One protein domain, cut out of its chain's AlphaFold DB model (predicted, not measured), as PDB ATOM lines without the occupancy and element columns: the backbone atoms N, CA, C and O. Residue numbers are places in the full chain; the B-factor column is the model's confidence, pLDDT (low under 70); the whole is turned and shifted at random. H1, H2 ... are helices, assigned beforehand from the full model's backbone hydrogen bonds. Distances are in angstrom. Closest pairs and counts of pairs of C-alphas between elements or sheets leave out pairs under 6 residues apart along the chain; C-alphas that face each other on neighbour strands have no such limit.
ATOM      1  N   GLU A  10       9.777  22.986   6.696       85.38
ATOM      2  CA  GLU A  10      10.279  24.324   6.429       85.38
ATOM      3  C   GLU A  10      10.600  24.501   4.946       85.38
ATOM      4  O   GLU A  10      10.334  25.555   4.383       85.38
ATOM      5  N   GLN A  11      11.086  23.449   4.283       88.19
ATOM      6  CA  GLN A  11      11.377  23.506   2.855       88.19
ATOM      7  C   GLN A  11      10.099  23.520   2.009       88.19
ATOM      8  O   GLN A  11      10.058  24.209   0.997       88.19
ATOM      9  N   HIS A  12       9.035  22.826   2.429       89.38
ATOM     10  CA  HIS A  12       7.735  22.934   1.757       89.38
ATOM     11  C   HIS A  12       7.164  24.354   1.855       89.38
ATOM     12  O   HIS A  12       6.630  24.876   0.880       89.38
ATOM     13  N   LEU A  13       7.295  24.984   3.026       91.25
ATOM     14  CA  LEU A  13       6.857  26.363   3.239       91.25
ATOM     15  C   LEU A  13       7.711  27.364   2.444       91.25
ATOM     16  O   LEU A  13       7.174  28.335   1.922       91.25
ATOM     17  N   GLU A  14       9.013  27.107   2.296       91.88
ATOM     18  CA  GLU A  14       9.895  27.919   1.451       91.88
ATOM     19  C   GLU A  14       9.534  27.811  -0.033       91.88
ATOM     20  O   GLU A  14       9.454  28.828  -0.714       91.88
ATOM     21  N   LEU A  15       9.251  26.601  -0.531       93.25
ATOM     22  CA  LEU A  15       8.805  26.400  -1.913       93.25
ATOM     23  C   LEU A  15       7.525  27.194  -2.203       93.25
ATOM     24  O   LEU A  15       7.446  27.884  -3.214       93.25
ATOM     25  N   LEU A  16       6.551  27.156  -1.289       93.19
ATOM     26  CA  LEU A  16       5.330  27.962  -1.394       93.19
ATOM     27  C   LEU A  16       5.612  29.466  -1.416       93.19
ATOM     28  O   LEU A  16       4.989  30.187  -2.194       93.19
ATOM     29  N   ARG A  17       6.540  29.944  -0.579       93.12
ATOM     30  CA  ARG A  17       6.951  31.354  -0.590       93.12
ATOM     31  C   ARG A  17       7.618  31.737  -1.913       93.12
ATOM     32  O   ARG A  17       7.356  32.826  -2.415       93.12
ATOM     33  N   GLY A  18       8.431  30.849  -2.486       92.88
ATOM     34  CA  GLY A  18       9.044  31.040  -3.802       92.88
ATOM     35  C   GLY A  18       7.992  31.256  -4.888       92.88
ATOM     36  O   GLY A  18       8.006  32.290  -5.546       92.88
ATOM     37  N   LEU A  19       6.995  30.364  -4.970       91.81
ATOM     38  CA  LEU A  19       5.888  30.495  -5.930       91.81
ATOM     39  C   LEU A  19       5.113  31.811  -5.779       91.81
ATOM     40  O   LEU A  19       4.695  32.404  -6.767       91.81
ATOM     41  N   ALA A  20       4.921  32.276  -4.542       90.88
ATOM     42  CA  ALA A  20       4.263  33.554  -4.283       90.88
ATOM     43  C   ALA A  20       5.115  34.766  -4.690       90.88
ATOM     44  O   ALA A  20       4.564  35.816  -4.991       90.88
ATOM     45  N   THR A  21       6.444  34.636  -4.666       90.00
ATOM     46  CA  THR A  21       7.375  35.710  -5.048       90.00
ATOM     47  C   THR A  21       7.485  35.836  -6.568       90.00
ATOM     48  O   THR A  21       7.671  36.937  -7.078       90.00
ATOM     49  N   ASP A  22       7.343  34.719  -7.283       86.44
ATOM     50  CA  ASP A  22       7.443  34.661  -8.745       86.44
ATOM     51  C   ASP A  22       6.138  35.062  -9.463       86.44
ATOM     52  O   ASP A  22       6.150  35.321 -10.669       86.44
ATOM     53  N   GLY A  23       5.012  35.124  -8.742       82.00
ATOM     54  CA  GLY A  23       3.689  35.446  -9.280       82.00
ATOM     55  C   GLY A  23       3.108  36.772  -8.778       82.00
ATOM     56  O   GLY A  23       3.460  37.270  -7.715       82.00
ATOM     57  N   ASP A  24       2.135  37.316  -9.516       81.44
ATOM     58  CA  ASP A  24       1.383  38.523  -9.121       81.44
ATOM     59  C   ASP A  24       0.289  38.246  -8.065       81.44
ATOM     60  O   ASP A  24      -0.387  39.166  -7.600       81.44
ATOM     61  N   ALA A  25       0.062  36.976  -7.716       84.69
ATOM     62  CA  ALA A  25      -0.972  36.545  -6.783       84.69
ATOM     63  C   ALA A  25      -0.492  35.364  -5.920       84.69
ATOM     64  O   ALA A  25       0.323  34.561  -6.384       84.69
ATOM     65  N   PRO A  26      -1.028  35.195  -4.695       89.75
ATOM     66  CA  PRO A  26      -0.706  34.045  -3.858       89.75
ATOM     67  C   PRO A  26      -1.018  32.712  -4.563       89.75
ATOM     68  O   PRO A  26      -2.057  32.598  -5.226       89.75
ATOM     69  N   PRO A  27      -0.174  31.674  -4.402       93.56
ATOM     70  CA  PRO A  27      -0.382  30.397  -5.068       93.56
ATOM     71  C   PRO A  27      -1.674  29.749  -4.576       93.56
ATOM     72  O   PRO A  27      -1.997  29.790  -3.389       93.56
ATOM     73  N   THR A  28      -2.410  29.113  -5.485       94.44
ATOM     74  CA  THR A  28      -3.600  28.311  -5.154       94.44
ATOM     75  C   THR A  28      -3.213  26.845  -4.906       94.44
ATOM     76  O   THR A  28      -2.120  26.439  -5.310       94.44
ATOM     77  N   PRO A  29      -4.098  26.001  -4.331       95.62
ATOM     78  CA  PRO A  29      -3.856  24.558  -4.248       95.62
ATOM     79  C   PRO A  29      -3.506  23.925  -5.605       95.62
ATOM     80  O   PRO A  29      -2.600  23.102  -5.696       95.62
ATOM     81  N   SER A  30      -4.184  24.354  -6.676       94.44
ATOM     82  CA  SER A  30      -3.941  23.849  -8.032       94.44
ATOM     83  C   SER A  30      -2.597  24.312  -8.592       94.44
ATOM     84  O   SER A  30      -1.927  23.539  -9.273       94.44
ATOM     85  N   THR A  31      -2.207  25.560  -8.320       94.56
ATOM     86  CA  THR A  31      -0.892  26.096  -8.703       94.56
ATOM     87  C   THR A  31       0.207  25.297  -8.014       94.56
ATOM     88  O   THR A  31       1.109  24.797  -8.676       94.56
ATOM     89  N   TRP A  32       0.070  25.076  -6.701       95.38
ATOM     90  CA  TRP A  32       0.998  24.248  -5.935       95.38
ATOM     91  C   TRP A  32       1.136  22.843  -6.521       95.38
ATOM     92  O   TRP A  32       2.250  22.417  -6.790       95.38
ATOM     93  N   ASP A  33       0.038  22.127  -6.770       94.62
ATOM     94  CA  ASP A  33       0.124  20.761  -7.304       94.62
ATOM     95  C   ASP A  33       0.697  20.685  -8.727       94.62
ATOM     96  O   ASP A  33       1.236  19.646  -9.106       94.62
ATOM     97  N   THR A  34       0.604  21.771  -9.497       94.75
ATOM     98  CA  THR A  34       1.175  21.850 -10.847       94.75
ATOM     99  C   THR A  34       2.676  22.130 -10.816       94.75
ATOM    100  O   THR A  34       3.420  21.558 -11.608       94.75
ATOM    101  N   GLU A  35       3.121  23.008  -9.916       93.44
ATOM    102  CA  GLU A  35       4.473  23.579  -9.941       93.44
ATOM    103  C   GLU A  35       5.415  22.982  -8.889       93.44
ATOM    104  O   GLU A  35       6.634  23.130  -8.987       93.44
ATOM    105  N   ARG A  36       4.880  22.278  -7.883       91.94
ATOM    106  CA  ARG A  36       5.695  21.649  -6.843       91.94
ATOM    107  C   ARG A  36       6.641  20.593  -7.428       91.94
ATOM    108  O   ARG A  36       6.265  19.851  -8.341       91.94
ATOM    109  N   PRO A  37       7.825  20.408  -6.823       91.06
ATOM    110  CA  PRO A  37       8.624  19.212  -7.046       91.06
ATOM    111  C   PRO A  37       7.795  17.943  -6.803       91.06
ATOM    112  O   PRO A  37       6.950  17.893  -5.900       91.06
ATOM    113  N   SER A  38       8.037  16.893  -7.594       84.69
ATOM    114  CA  SER A  38       7.282  15.638  -7.478       84.69
ATOM    115  C   SER A  38       7.374  15.027  -6.079       84.69
ATOM    116  O   SER A  38       6.423  14.402  -5.622       84.69
ATOM    117  N   ASP A  39       8.504  15.240  -5.410       82.25
ATOM    118  CA  ASP A  39       8.871  14.752  -4.082       82.25
ATOM    119  C   ASP A  39       8.449  15.674  -2.918       82.25
ATOM    120  O   ASP A  39       8.703  15.385  -1.744       82.25
ATOM    121  N   ALA A  40       7.775  16.786  -3.217       88.25
ATOM    122  CA  ALA A  40       7.053  17.570  -2.222       88.25
ATOM    123  C   ALA A  40       5.686  16.932  -1.911       88.25
ATOM    124  O   ALA A  40       5.131  16.173  -2.708       88.25
ATOM    125  N   VAL A  41       5.101  17.253  -0.755       90.31
ATOM    126  CA  VAL A  41       3.722  16.846  -0.449       90.31
ATOM    127  C   VAL A  41       2.705  17.565  -1.345       90.31
ATOM    128  O   VAL A  41       2.905  18.716  -1.736       90.31
ATOM    129  N   ASP A  42       1.588  16.901  -1.645       92.44
ATOM    130  CA  ASP A  42       0.475  17.503  -2.388       92.44
ATOM    131  C   ASP A  42      -0.278  18.579  -1.582       92.44
ATOM    132  O   ASP A  42      -0.151  18.685  -0.355       92.44
ATOM    133  N   ALA A  43      -1.067  19.405  -2.280       94.56
ATOM    134  CA  ALA A  43      -1.883  20.443  -1.642       94.56
ATOM    135  C   ALA A  43      -2.835  19.848  -0.595       94.56
ATOM    136  O   ALA A  43      -3.098  20.428   0.459       94.56
ATOM    137  N   ASP A  44      -3.315  18.646  -0.874       93.06
ATOM    138  CA  ASP A  44      -4.235  17.879  -0.058       93.06
ATOM    139  C   ASP A  44      -3.635  17.528   1.319       93.06
ATOM    140  O   ASP A  44      -4.289  17.643   2.360       93.06
ATOM    141  N   ALA A  45      -2.355  17.160   1.364       91.88
ATOM    142  CA  ALA A  45      -1.597  16.912   2.583       91.88
ATOM    143  C   ALA A  45      -1.365  18.194   3.395       91.88
ATOM    144  O   ALA A  45      -1.473  18.174   4.631       91.88
ATOM    145  N   LEU A  46      -1.101  19.317   2.721       94.19
ATOM    146  CA  LEU A  46      -0.995  20.631   3.359       94.19
ATOM    147  C   LEU A  46      -2.335  21.038   3.989       94.19
ATOM    148  O   LEU A  46      -2.381  21.393   5.170       94.19
ATOM    149  N   LEU A  47      -3.440  20.870   3.259       93.38
ATOM    150  CA  LEU A  47      -4.799  21.123   3.742       93.38
ATOM    151  C   LEU A  47      -5.166  20.239   4.936       93.38
ATOM    152  O   LEU A  47      -5.682  20.741   5.934       93.38
ATOM    153  N   ARG A  48      -4.852  18.938   4.904       92.31
ATOM    154  CA  ARG A  48      -5.086  18.034   6.048       92.31
ATOM    155  C   ARG A  48      -4.244  18.396   7.277       92.31
ATOM    156  O   ARG A  48      -4.644  18.087   8.402       92.31
ATOM    157  N   SER A  49      -3.102  19.053   7.082       93.19
ATOM    158  CA  SER A  49      -2.200  19.457   8.164       93.19
ATOM    159  C   SER A  49      -2.612  20.788   8.797       93.19
ATOM    160  O   SER A  49      -2.793  20.872  10.016       93.19
ATOM    161  N   PHE A  50      -2.806  21.821   7.981       91.50
ATOM    162  CA  PHE A  50      -3.099  23.181   8.439       91.50
ATOM    163  C   PHE A  50      -4.598  23.465   8.577       91.50
ATOM    164  O   PHE A  50      -4.985  24.334   9.348       91.50
ATOM    165  N   GLY A  51      -5.455  22.697   7.905       89.94
ATOM    166  CA  GLY A  51      -6.913  22.804   7.969       89.94
ATOM    167  C   GLY A  51      -7.526  23.747   6.933       89.94
ATOM    168  O   GLY A  51      -8.697  23.581   6.602       89.94
ATOM    169  N   SER A  52      -6.761  24.703   6.404       91.31
ATOM    170  CA  SER A  52      -7.179  25.570   5.299       91.31
ATOM    171  C   SER A  52      -5.977  26.065   4.499       91.31
ATOM    172  O   SER A  52      -4.863  26.123   5.021       91.31
ATOM    173  N   TRP A  53      -6.203  26.445   3.242       93.38
ATOM    174  CA  TRP A  53      -5.148  26.991   2.388       93.38
ATOM    175  C   TRP A  53      -4.631  28.358   2.869       93.38
ATOM    176  O   TRP A  53      -3.415  28.520   2.949       93.38
ATOM    177  N   PRO A  54      -5.480  29.299   3.330       92.19
ATOM    178  CA  PRO A  54      -4.989  30.532   3.951       92.19
ATOM    179  C   PRO A  54      -4.052  30.299   5.150       92.19
ATOM    180  O   PRO A  54      -3.094  31.040   5.339       92.19
ATOM    181  N   LEU A  55      -4.256  29.233   5.939       90.25
ATOM    182  CA  LEU A  55      -3.322  28.869   7.015       90.25
ATOM    183  C   LEU A  55      -1.984  28.332   6.499       90.25
ATOM    184  O   LEU A  55      -0.970  28.521   7.167       90.25
ATOM    185  N   VAL A  56      -1.975  27.664   5.344       93.62
ATOM    186  CA  VAL A  56      -0.748  27.210   4.674       93.62
ATOM    187  C   VAL A  56       0.058  28.414   4.188       93.62
ATOM    188  O   VAL A  56       1.248  28.505   4.478       93.62
ATOM    189  N   LEU A  57      -0.596  29.365   3.515       92.50
ATOM    190  CA  LEU A  57       0.032  30.597   3.031       92.50
ATOM    191  C   LEU A  57       0.574  31.442   4.189       92.50
ATOM    192  O   LEU A  57       1.748  31.809   4.189       92.50
ATOM    193  N   LEU A  58      -0.224  31.629   5.244       89.88
ATOM    194  CA  LEU A  58       0.219  32.315   6.456       89.88
ATOM    195  C   LEU A  58       1.419  31.612   7.113       89.88
ATOM    196  O   LEU A  58       2.328  32.278   7.601       89.88
ATOM    197  N   ALA A  59       1.455  30.274   7.123       90.50
ATOM    198  CA  ALA A  59       2.603  29.518   7.629       90.50
ATOM    199  C   ALA A  59       3.865  29.717   6.777       90.50
ATOM    200  O   ALA A  59       4.969  29.715   7.318       90.50
ATOM    201  N   ALA A  60       3.702  29.906   5.467       91.25
ATOM    202  CA  ALA A  60       4.782  30.249   4.549       91.25
ATOM    203  C   ALA A  60       5.211  31.726   4.656       91.25
ATOM    204  O   ALA A  60       6.247  32.098   4.106       91.25
ATOM    205  N   GLY A  61       4.478  32.561   5.401       89.19
ATOM    206  CA  GLY A  61       4.710  34.006   5.462       89.19
ATOM    207  C   GLY A  61       4.265  34.728   4.190       89.19
ATOM    208  O   GLY A  61       4.824  35.765   3.854       89.19
ATOM    209  N   VAL A  62       3.306  34.151   3.466       89.31
ATOM    210  CA  VAL A  62       2.664  34.761   2.301       89.31
ATOM    211  C   VAL A  62       1.408  35.477   2.784       89.31
ATOM    212  O   VAL A  62       0.552  34.856   3.421       89.31
ATOM    213  N   ASP A  63       1.309  36.772   2.489       82.25
ATOM    214  CA  ASP A  63       0.124  37.559   2.816       82.25
ATOM    215  C   ASP A  63      -1.088  37.055   2.028       82.25
ATOM    216  O   ASP A  63      -1.012  36.715   0.845       82.25
ATOM    217  N   THR A  64      -2.230  37.001   2.709       76.38
ATOM    218  CA  THR A  64      -3.501  36.598   2.116       76.38
ATOM    219  C   THR A  64      -4.522  37.696   2.341       76.38
ATOM    220  O   THR A  64      -4.747  38.096   3.481       76.38
ATOM    221  N   ASP A  65      -5.214  38.113   1.284       73.25
ATOM    222  CA  ASP A  65      -6.331  39.057   1.414       73.25
ATOM    223  C   ASP A  65      -7.519  38.449   2.186       73.25
ATOM    224  O   ASP A  65      -8.363  39.165   2.727       73.25
ATOM    225  N   GLU A  66      -7.591  37.116   2.260       79.44
ATOM    226  CA  GLU A  66      -8.645  36.398   2.971       79.44
ATOM    227  C   GLU A  66      -8.274  36.158   4.447       79.44
ATOM    228  O   GLU A  66      -7.327  35.423   4.738       79.44
ATOM    229  N   PRO A  67      -9.036  36.704   5.413       76.94
ATOM    230  CA  PRO A  67      -8.755  36.488   6.821       76.94
ATOM    231  C   PRO A  67      -9.055  35.045   7.236       76.94
ATOM    232  O   PRO A  67     -10.155  34.513   7.066       76.94
ATOM    233  N   VAL A  68      -8.085  34.429   7.901       84.19
ATOM    234  CA  VAL A  68      -8.223  33.130   8.551       84.19
ATOM    235  C   VAL A  68      -9.200  33.225   9.725       84.19
ATOM    236  O   VAL A  68      -9.131  34.139  10.546       84.19
ATOM    237  N   GLN A  69     -10.048  32.208   9.888       81.94
ATOM    238  CA  GLN A  69     -10.872  32.016  11.085       81.94
ATOM    239  C   GLN A  69     -10.234  30.972  12.020       81.94
ATOM    240  O   GLN A  69     -10.566  29.786  11.934       81.94
ATOM    241  N   PRO A  70      -9.294  31.354  12.910       81.12
ATOM    242  CA  PRO A  70      -8.644  30.394  13.789       81.12
ATOM    243  C   PRO A  70      -9.632  29.871  14.833       81.12
ATOM    244  O   PRO A  70     -10.525  30.588  15.301       81.12
ATOM    245  N   CYS A 161      -3.994  32.041  16.105       86.56
ATOM    246  CA  CYS A 161      -3.284  31.776  14.849       86.56
ATOM    247  C   CYS A 161      -1.927  31.106  15.093       86.56
ATOM    248  O   CYS A 161      -1.642  30.073  14.505       86.56
ATOM    249  N   ALA A 162      -1.110  31.621  16.013       86.25
ATOM    250  CA  ALA A 162       0.194  31.051  16.340       86.25
ATOM    251  C   ALA A 162       0.091  29.611  16.873       86.25
ATOM    252  O   ALA A 162       1.005  28.802  16.695       86.25
ATOM    253  N   LEU A 163      -0.997  29.253  17.561       87.44
ATOM    254  CA  LEU A 163      -1.225  27.876  17.990       87.44
ATOM    255  C   LEU A 163      -1.723  26.981  16.844       87.44
ATOM    256  O   LEU A 163      -1.263  25.840  16.766       87.44
ATOM    257  N   GLU A 164      -2.593  27.468  15.953       90.19
ATOM    258  CA  GLU A 164      -2.973  26.724  14.740       90.19
ATOM    259  C   GLU A 164      -1.766  26.464  13.841       90.19
ATOM    260  O   GLU A 164      -1.527  25.316  13.478       90.19
ATOM    261  N   LEU A 165      -0.949  27.482  13.568       89.19
ATOM    262  CA  LEU A 165       0.252  27.368  12.738       89.19
ATOM    263  C   LEU A 165       1.227  26.327  13.303       89.19
ATOM    264  O   LEU A 165       1.646  25.412  12.596       89.19
ATOM    265  N   ARG A 166       1.511  26.382  14.613       89.69
ATOM    266  CA  ARG A 166       2.356  25.377  15.285       89.69
ATOM    267  C   ARG A 166       1.779  23.967  15.193       89.69
ATOM    268  O   ARG A 166       2.525  23.007  15.011       89.69
ATOM    269  N   ARG A 167       0.460  23.813  15.344       92.19
ATOM    270  CA  ARG A 167      -0.204  22.507  15.203       92.19
ATOM    271  C   ARG A 167      -0.168  22.017  13.760       92.19
ATOM    272  O   ARG A 167       0.048  20.827  13.562       92.19
ATOM    273  N   GLY A 168      -0.351  22.907  12.789       93.62
ATOM    274  CA  GLY A 168      -0.265  22.617  11.362       93.62
ATOM    275  C   GLY A 168       1.114  22.109  10.966       93.62
ATOM    276  O   GLY A 168       1.221  21.005  10.440       93.62
ATOM    277  N   ALA A 169       2.170  22.825  11.354       92.75
ATOM    278  CA  ALA A 169       3.553  22.402  11.143       92.75
ATOM    279  C   ALA A 169       3.851  21.040  11.800       92.75
ATOM    280  O   ALA A 169       4.427  20.148  11.179       92.75
ATOM    281  N   ALA A 170       3.390  20.829  13.038       92.81
ATOM    282  CA  ALA A 170       3.562  19.549  13.723       92.81
ATOM    283  C   ALA A 170       2.811  18.392  13.034       92.81
ATOM    284  O   ALA A 170       3.310  17.265  13.020       92.81
ATOM    285  N   ARG A 171       1.625  18.646  12.462       95.62
ATOM    286  CA  ARG A 171       0.886  17.662  11.657       95.62
ATOM    287  C   ARG A 171       1.600  17.362  10.346       95.62
ATOM    288  O   ARG A 171       1.774  16.187  10.037       95.62
ATOM    289  N   LEU A 172       2.061  18.390   9.634       94.38
ATOM    290  CA  LEU A 172       2.787  18.213   8.381       94.38
ATOM    291  C   LEU A 172       4.064  17.401   8.597       94.38
ATOM    292  O   LEU A 172       4.340  16.494   7.819       94.38
ATOM    293  N   ARG A 173       4.782  17.639   9.702       93.00
ATOM    294  CA  ARG A 173       5.920  16.798  10.083       93.00
ATOM    295  C   ARG A 173       5.507  15.335  10.166       93.00
ATOM    296  O   ARG A 173       6.119  14.509   9.521       93.00
ATOM    297  N   VAL A 174       4.447  14.988  10.896       93.06
ATOM    298  CA  VAL A 174       3.994  13.584  10.958       93.06
ATOM    299  C   VAL A 174       3.704  13.012   9.567       93.06
ATOM    300  O   VAL A 174       4.096  11.880   9.305       93.06
ATOM    301  N   VAL A 175       3.058  13.782   8.689       93.19
ATOM    302  CA  VAL A 175       2.739  13.357   7.318       93.19
ATOM    303  C   VAL A 175       3.998  13.060   6.505       93.19
ATOM    304  O   VAL A 175       4.126  11.961   5.968       93.19
ATOM    305  N   VAL A 176       4.943  14.002   6.469       91.12
ATOM    306  CA  VAL A 176       6.238  13.855   5.780       91.12
ATOM    307  C   VAL A 176       6.966  12.608   6.263       91.12
ATOM    308  O   VAL A 176       7.428  11.778   5.485       91.12
ATOM    309  N   GLU A 177       7.019  12.452   7.574       91.50
ATOM    310  CA  GLU A 177       7.781  11.407   8.226       91.50
ATOM    311  C   GLU A 177       7.144  10.015   8.031       91.50
ATOM    312  O   GLU A 177       7.846   9.020   7.851       91.50
ATOM    313  N   MET A 178       5.808   9.922   8.007       91.81
ATOM    314  CA  MET A 178       5.109   8.679   7.657       91.81
ATOM    315  C   MET A 178       5.288   8.329   6.175       91.81
ATOM    316  O   MET A 178       5.346   7.146   5.841       91.81
ATOM    317  N   GLY A 179       5.394   9.343   5.311       89.88
ATOM    318  CA  GLY A 179       5.776   9.189   3.908       89.88
ATOM    319  C   GLY A 179       7.170   8.581   3.770       89.88
ATOM    320  O   GLY A 179       7.312   7.528   3.159       89.88
ATOM    321  N   ARG A 180       8.181   9.161   4.430       88.19
ATOM    322  CA  ARG A 180       9.557   8.624   4.445       88.19
ATOM    323  C   ARG A 180       9.624   7.179   4.929       88.19
ATOM    324  O   ARG A 180      10.249   6.345   4.283       88.19
ATOM    325  N   TRP A 181       8.912   6.858   6.009       90.88
ATOM    326  CA  TRP A 181       8.793   5.474   6.470       90.88
ATOM    327  C   TRP A 181       8.259   4.544   5.373       90.88
ATOM    328  O   TRP A 181       8.750   3.430   5.198       90.88
ATOM    329  N   PHE A 182       7.211   4.967   4.660       90.62
ATOM    330  CA  PHE A 182       6.618   4.163   3.598       90.62
ATOM    331  C   PHE A 182       7.605   3.917   2.455       90.62
ATOM    332  O   PHE A 182       7.661   2.794   1.967       90.62
ATOM    333  N   GLU A 183       8.406   4.914   2.085       86.44
ATOM    334  CA  GLU A 183       9.458   4.761   1.075       86.44
ATOM    335  C   GLU A 183      10.517   3.739   1.504       86.44
ATOM    336  O   GLU A 183      10.876   2.846   0.741       86.44
ATOM    337  N   GLU A 184      10.978   3.818   2.752       89.12
ATOM    338  CA  GLU A 184      12.015   2.919   3.266       89.12
ATOM    339  C   GLU A 184      11.520   1.476   3.447       89.12
ATOM    340  O   GLU A 184      12.275   0.524   3.257       89.12
ATOM    341  N   GLN A 185      10.257   1.299   3.849       90.81
ATOM    342  CA  GLN A 185       9.730   0.007   4.305       90.81
ATOM    343  C   GLN A 185       8.684  -0.606   3.361       90.81
ATOM    344  O   GLN A 185       8.211  -1.720   3.603       90.81
ATOM    345  N   GLY A 186       8.248   0.124   2.332       91.81
ATOM    346  CA  GLY A 186       7.199  -0.276   1.385       91.81
ATOM    347  C   GLY A 186       5.801  -0.442   2.000       91.81
ATOM    348  O   GLY A 186       4.906  -1.009   1.371       91.81
ATOM    349  N   ARG A 187       5.595  -0.018   3.256       92.25
ATOM    350  CA  ARG A 187       4.328  -0.179   3.991       92.25
ATOM    351  C   ARG A 187       4.103   0.930   5.021       92.25
ATOM    352  O   ARG A 187       5.066   1.375   5.640       92.25
ATOM    353  N   PRO A 188       2.845   1.313   5.321       92.00
ATOM    354  CA  PRO A 188       2.584   2.331   6.335       92.00
ATOM    355  C   PRO A 188       2.976   1.848   7.741       92.00
ATOM    356  O   PRO A 188       2.725   0.674   8.081       92.00
ATOM    357  N   PRO A 189       3.503   2.735   8.601       91.94
ATOM    358  CA  PRO A 189       3.971   2.357   9.927       91.94
ATOM    359  C   PRO A 189       2.831   1.852  10.822       91.94
ATOM    360  O   PRO A 189       1.680   2.310  10.770       91.94
ATOM    361  N   THR A 190       3.140   0.879  11.675       91.62
ATOM    362  CA  THR A 190       2.340   0.580  12.867       91.62
ATOM    363  C   THR A 190       2.749   1.501  14.016       91.62
ATOM    364  O   THR A 190       3.808   2.118  14.002       91.62
ATOM    365  N   VAL A 191       1.936   1.534  15.076       90.56
ATOM    366  CA  VAL A 191       2.333   2.178  16.339       90.56
ATOM    367  C   VAL A 191       3.589   1.525  16.941       90.56
ATOM    368  O   VAL A 191       4.341   2.211  17.621       90.56
ATOM    369  N   GLY A 192       3.793   0.216  16.737       89.12
ATOM    370  CA  GLY A 192       4.964  -0.515  17.242       89.12
ATOM    371  C   GLY A 192       6.231  -0.095  16.510       89.12
ATOM    372  O   GLY A 192       7.135   0.446  17.135       89.12
ATOM    373  N   ASP A 193       6.200  -0.200  15.182       90.50
ATOM    374  CA  ASP A 193       7.260   0.268  14.283       90.50
ATOM    375  C   ASP A 193       7.708   1.696  14.635       90.50
ATOM    376  O   ASP A 193       8.882   1.974  14.842       90.50
ATOM    377  N   TRP A 194       6.737   2.601  14.789       89.94
ATOM    378  CA  TRP A 194       6.991   4.012  15.066       89.94
ATOM    379  C   TRP A 194       7.607   4.276  16.443       89.94
ATOM    380  O   TRP A 194       8.262   5.295  16.647       89.94
ATOM    381  N   ARG A 195       7.363   3.393  17.419       88.06
ATOM    382  CA  ARG A 195       8.028   3.457  18.730       88.06
ATOM    383  C   ARG A 195       9.455   2.942  18.654       88.06
ATOM    384  O   ARG A 195      10.314   3.485  19.339       88.06
ATOM    385  N   GLU A 196       9.670   1.890  17.876       83.81
ATOM    386  CA  GLU A 196      10.958   1.208  17.742       83.81
ATOM    387  C   GLU A 196      11.952   2.003  16.890       83.81
ATOM    388  O   GLU A 196      13.154   1.918  17.124       83.81
ATOM    389  N   ALA A 197      11.460   2.844  15.979       77.19
ATOM    390  CA  ALA A 197      12.233   3.710  15.086       77.19
ATOM    391  C   ALA A 197      12.987   4.871  15.780       77.19
ATOM    392  O   ALA A 197      13.086   5.961  15.222       77.19
ATOM    393  N   ALA A 198      13.458   4.684  17.016       56.16
ATOM    394  CA  ALA A 198      13.971   5.717  17.915       56.16
ATOM    395  C   ALA A 198      14.842   6.790  17.221       56.16
ATOM    396  O   ALA A 198      15.864   6.470  16.621       56.16
ATOM    397  N   GLY A 199      14.473   8.073  17.379       59.28
ATOM    398  CA  GLY A 199      15.423   9.190  17.242       59.28
ATOM    399  C   GLY A 199      15.003  10.436  16.451       59.28
ATOM    400  O   GLY A 199      15.553  11.494  16.727       59.28
ATOM    401  N   ALA A 200      14.030  10.385  15.535       65.81
ATOM    402  CA  ALA A 200      13.705  11.555  14.686       65.81
ATOM    403  C   ALA A 200      12.211  11.919  14.627       65.81
ATOM    404  O   ALA A 200      11.843  13.065  14.342       65.81
ATOM    405  N   TRP A 201      11.343  10.965  14.957       80.06
ATOM    406  CA  TRP A 201       9.913  11.056  14.683       80.06
ATOM    407  C   TRP A 201       9.112  11.544  15.902       80.06
ATOM    408  O   TRP A 201       9.455  11.224  17.045       80.06
ATOM    409  N   PRO A 202       8.000  12.280  15.712       85.06
ATOM    410  CA  PRO A 202       7.095  12.616  16.807       85.06
ATOM    411  C   PRO A 202       6.585  11.356  17.514       85.06
ATOM    412  O   PRO A 202       6.123  10.422  16.863       85.06
ATOM    413  N   ALA A 203       6.600  11.336  18.850       89.31
ATOM    414  CA  ALA A 203       6.108  10.187  19.610       89.31
ATOM    415  C   ALA A 203       4.658   9.813  19.214       89.31
ATOM    416  O   ALA A 203       3.854  10.706  18.927       89.31
ATOM    417  N   PRO A 204       4.240   8.533  19.285       90.62
ATOM    418  CA  PRO A 204       2.876   8.138  18.910       90.62
ATOM    419  C   PRO A 204       1.772   8.877  19.683       90.62
ATOM    420  O   PRO A 204       0.683   9.107  19.158       90.62
ATOM    421  N   SER A 205       2.045   9.277  20.929       90.75
ATOM    422  CA  SER A 205       1.134  10.102  21.733       90.75
ATOM    423  C   SER A 205       0.964  11.513  21.161       90.75
ATOM    424  O   SER A 205      -0.123  12.081  21.250       90.75
ATOM    425  N   ALA A 206       2.001  12.073  20.531       91.69
ATOM    426  CA  ALA A 206       1.911  13.334  19.805       91.69
ATOM    427  C   ALA A 206       1.036  13.183  18.555       91.69
ATOM    428  O   ALA A 206       0.138  13.998  18.361       91.69
ATOM    429  N   VAL A 207       1.204  12.102  17.778       93.38
ATOM    430  CA  VAL A 207       0.341  11.794  16.619       93.38
ATOM    431  C   VAL A 207      -1.130  11.728  17.046       93.38
ATOM    432  O   VAL A 207      -1.982  12.416  16.488       93.38
ATOM    433  N   GLN A 208      -1.437  10.971  18.100       93.12
ATOM    434  CA  GLN A 208      -2.808  10.864  18.607       93.12
ATOM    435  C   GLN A 208      -3.358  12.204  19.106       93.12
ATOM    436  O   GLN A 208      -4.519  12.507  18.864       93.12
ATOM    437  N   ARG A 209      -2.542  13.041  19.756       92.75
ATOM    438  CA  ARG A 209      -2.970  14.374  20.211       92.75
ATOM    439  C   ARG A 209      -3.263  15.324  19.048       92.75
ATOM    440  O   ARG A 209      -4.190  16.123  19.135       92.75
ATOM    441  N   LEU A 210      -2.463  15.259  17.986       93.62
ATOM    442  CA  LEU A 210      -2.571  16.147  16.829       93.62
ATOM    443  C   LEU A 210      -3.747  15.780  15.914       93.62
ATOM    444  O   LEU A 210      -4.435  16.680  15.424       93.62
ATOM    445  N   PHE A 211      -3.982  14.480  15.712       92.88
ATOM    446  CA  PHE A 211      -4.965  13.947  14.756       92.88
ATOM    447  C   PHE A 211      -6.190  13.284  15.416       92.88
ATOM    448  O   PHE A 211      -7.119  12.845  14.740       92.88
ATOM    449  N   GLY A 212      -6.204  13.158  16.742       92.12
ATOM    450  CA  GLY A 212      -7.231  12.451  17.514       92.12
ATOM    451  C   GLY A 212      -7.050  10.929  17.554       92.12
ATOM    452  O   GLY A 212      -7.471  10.285  18.510       92.12
ATOM    453  N   SER A 213      -6.406  10.326  16.549       93.25
ATOM    454  CA  SER A 213      -6.077   8.896  16.540       93.25
ATOM    455  C   SER A 213      -4.895   8.581  15.621       93.25
ATOM    456  O   SER A 213      -4.562   9.362  14.731       93.25
ATOM    457  N   TRP A 214      -4.285   7.403  15.796       93.69
ATOM    458  CA  TRP A 214      -3.255   6.904  14.874       93.69
ATOM    459  C   TRP A 214      -3.793   6.734  13.448       93.69
ATOM    460  O   TRP A 214      -3.149   7.141  12.488       93.69
ATOM    461  N   SER A 215      -5.001   6.174  13.309       93.81
ATOM    462  CA  SER A 215      -5.629   5.974  11.999       93.81
ATOM    463  C   SER A 215      -5.902   7.295  11.282       93.81
ATOM    464  O   SER A 215      -5.744   7.349  10.071       93.81
ATOM    465  N   HIS A 216      -6.250   8.363  12.005       93.75
ATOM    466  CA  HIS A 216      -6.365   9.693  11.400       93.75
ATOM    467  C   HIS A 216      -5.013  10.257  10.955       93.75
ATOM    468  O   HIS A 216      -4.966  10.918   9.926       93.75
ATOM    469  N   GLY A 217      -3.921   9.973  11.675       93.75
ATOM    470  CA  GLY A 217      -2.570  10.327  11.220       93.75
ATOM    471  C   GLY A 217      -2.190   9.619   9.914       93.75
ATOM    472  O   GLY A 217      -1.691  10.254   8.991       93.75
ATOM    473  N   LEU A 218      -2.513   8.325   9.794       93.31
ATOM    474  CA  LEU A 218      -2.312   7.568   8.552       93.31
ATOM    475  C   LEU A 218      -3.130   8.142   7.390       93.31
ATOM    476  O   LEU A 218      -2.577   8.372   6.322       93.31
ATOM    477  N   VAL A 219      -4.416   8.429   7.615       92.69
ATOM    478  CA  VAL A 219      -5.290   9.045   6.601       92.69
ATOM    479  C   VAL A 219      -4.784  10.423   6.190       92.69
ATOM    480  O   VAL A 219      -4.750  10.730   5.003       92.69
ATOM    481  N   ALA A 220      -4.333  11.240   7.145       91.06
ATOM    482  CA  ALA A 220      -3.724  12.534   6.843       91.06
ATOM    483  C   ALA A 220      -2.484  12.399   5.949       91.06
ATOM    484  O   ALA A 220      -2.259  13.251   5.091       91.06
ATOM    485  N   SER A 221      -1.753  11.296   6.104       90.94
ATOM    486  CA  SER A 221      -0.573  10.948   5.309       90.94
ATOM    487  C   SER A 221      -0.904  10.262   3.976       90.94
ATOM    488  O   SER A 221      -0.006   9.768   3.308       90.94
ATOM    489  N   GLY A 222      -2.183  10.193   3.588       90.56
ATOM    490  CA  GLY A 222      -2.620   9.564   2.338       90.56
ATOM    491  C   GLY A 222      -2.748   8.037   2.395       90.56
ATOM    492  O   GLY A 222      -3.001   7.405   1.374       90.56
TER     493      GLY A 222
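Overview. This is residues 10 to 70 and 161 to 222 of the 236 residues of the protein "Helix-turn-helix domain-containing protein" of Solirubrobacterales bacterium (UniProt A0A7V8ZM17). One long helix, H5, runs through the middle of the domain, with short helices packed on it in two groups: H3 and H4 with H1 and H2 beyond them, and H7 and H8 with H6 beyond H7. The helices mostly cross one another steeply. The printed part has 123 residues with eight named helices, H1 to H8 in order along the chain, and no named strand; the class is all helix. The whole is compact, with a radius of gyration of the C-alphas of 14.9 A, yet elongated in outline, spanning 47 by 30 by 22 A.

Arrangement. H1, residues 10 to 22, touches H4, residues 53 to 60, with its residues 13 to 17 alone; their lines are about perpendicular at 78 degrees, and the closest C-alphas are those of Leu 13 and Ala 60, 4.6 A apart. H2, residues 29 to 35, touches H3, residues 43 to 50, closest at the C-alphas of Pro 29 and Ala 43, 5.3 A apart. H3 and H4 touch only at the corner, closest at the C-alphas of Phe 50 and Val 56, 6.0 A apart. H3 touches H5, residues 161 to 185, along residues 164 to 175 of H5 alone, at a steep tilt of 51 degrees, opposite ways; the C-alphas of Phe 50 and Gly 168, the closest, are 4.1 A apart. H4 touches H5 about perpendicular, at 88 degrees, closest at the C-alphas of Ala 59 and Leu 165, 6.0 A apart. H6, residues 191 to 196, only just touches H7, residues 204 to 211, with 3 pairs of C-alphas within 8 A, the closest those of Val 191 and Pro 204, 6.5 A apart; the two form a helical hairpin. H7 touches H5, closest at the C-alphas of Leu 210 and Arg 171, 6.4 A apart. H8, residues 214 to 220, touches H5 about perpendicular, at 86 degrees, closest at the C-alphas of Ala 220 and Val 175, 6.5 A apart. H5 and H6 are apart. In H1 to H8 every O i to N i+4 pair is within hydrogen-bond range.

Along the chain. H1 begins at C-alpha 10, (10.279, 24.324, 6.429), and is 18.6 A long. H5, the longest helix, runs 35.9 A from C-alpha 161 at (-3.284, 31.776, 14.849) to C-alpha 185 at (9.730, 0.007, 4.305). H8 ends at C-alpha 220, (-3.724, 12.534, 6.843).

Size, cuts and confidence. The C-alphas farthest apart, of Asp 24 and Gly 192, are 47.2 A apart. Residues 71 to 160 are not printed, and C-alphas 70 and 161 are 5.6 A apart across this cut, in the link from H4 to H5. Of the links that are printed whole, none is long. The mean pLDDT of the printed part is 89.4, and residues 198 to 200 are under 70.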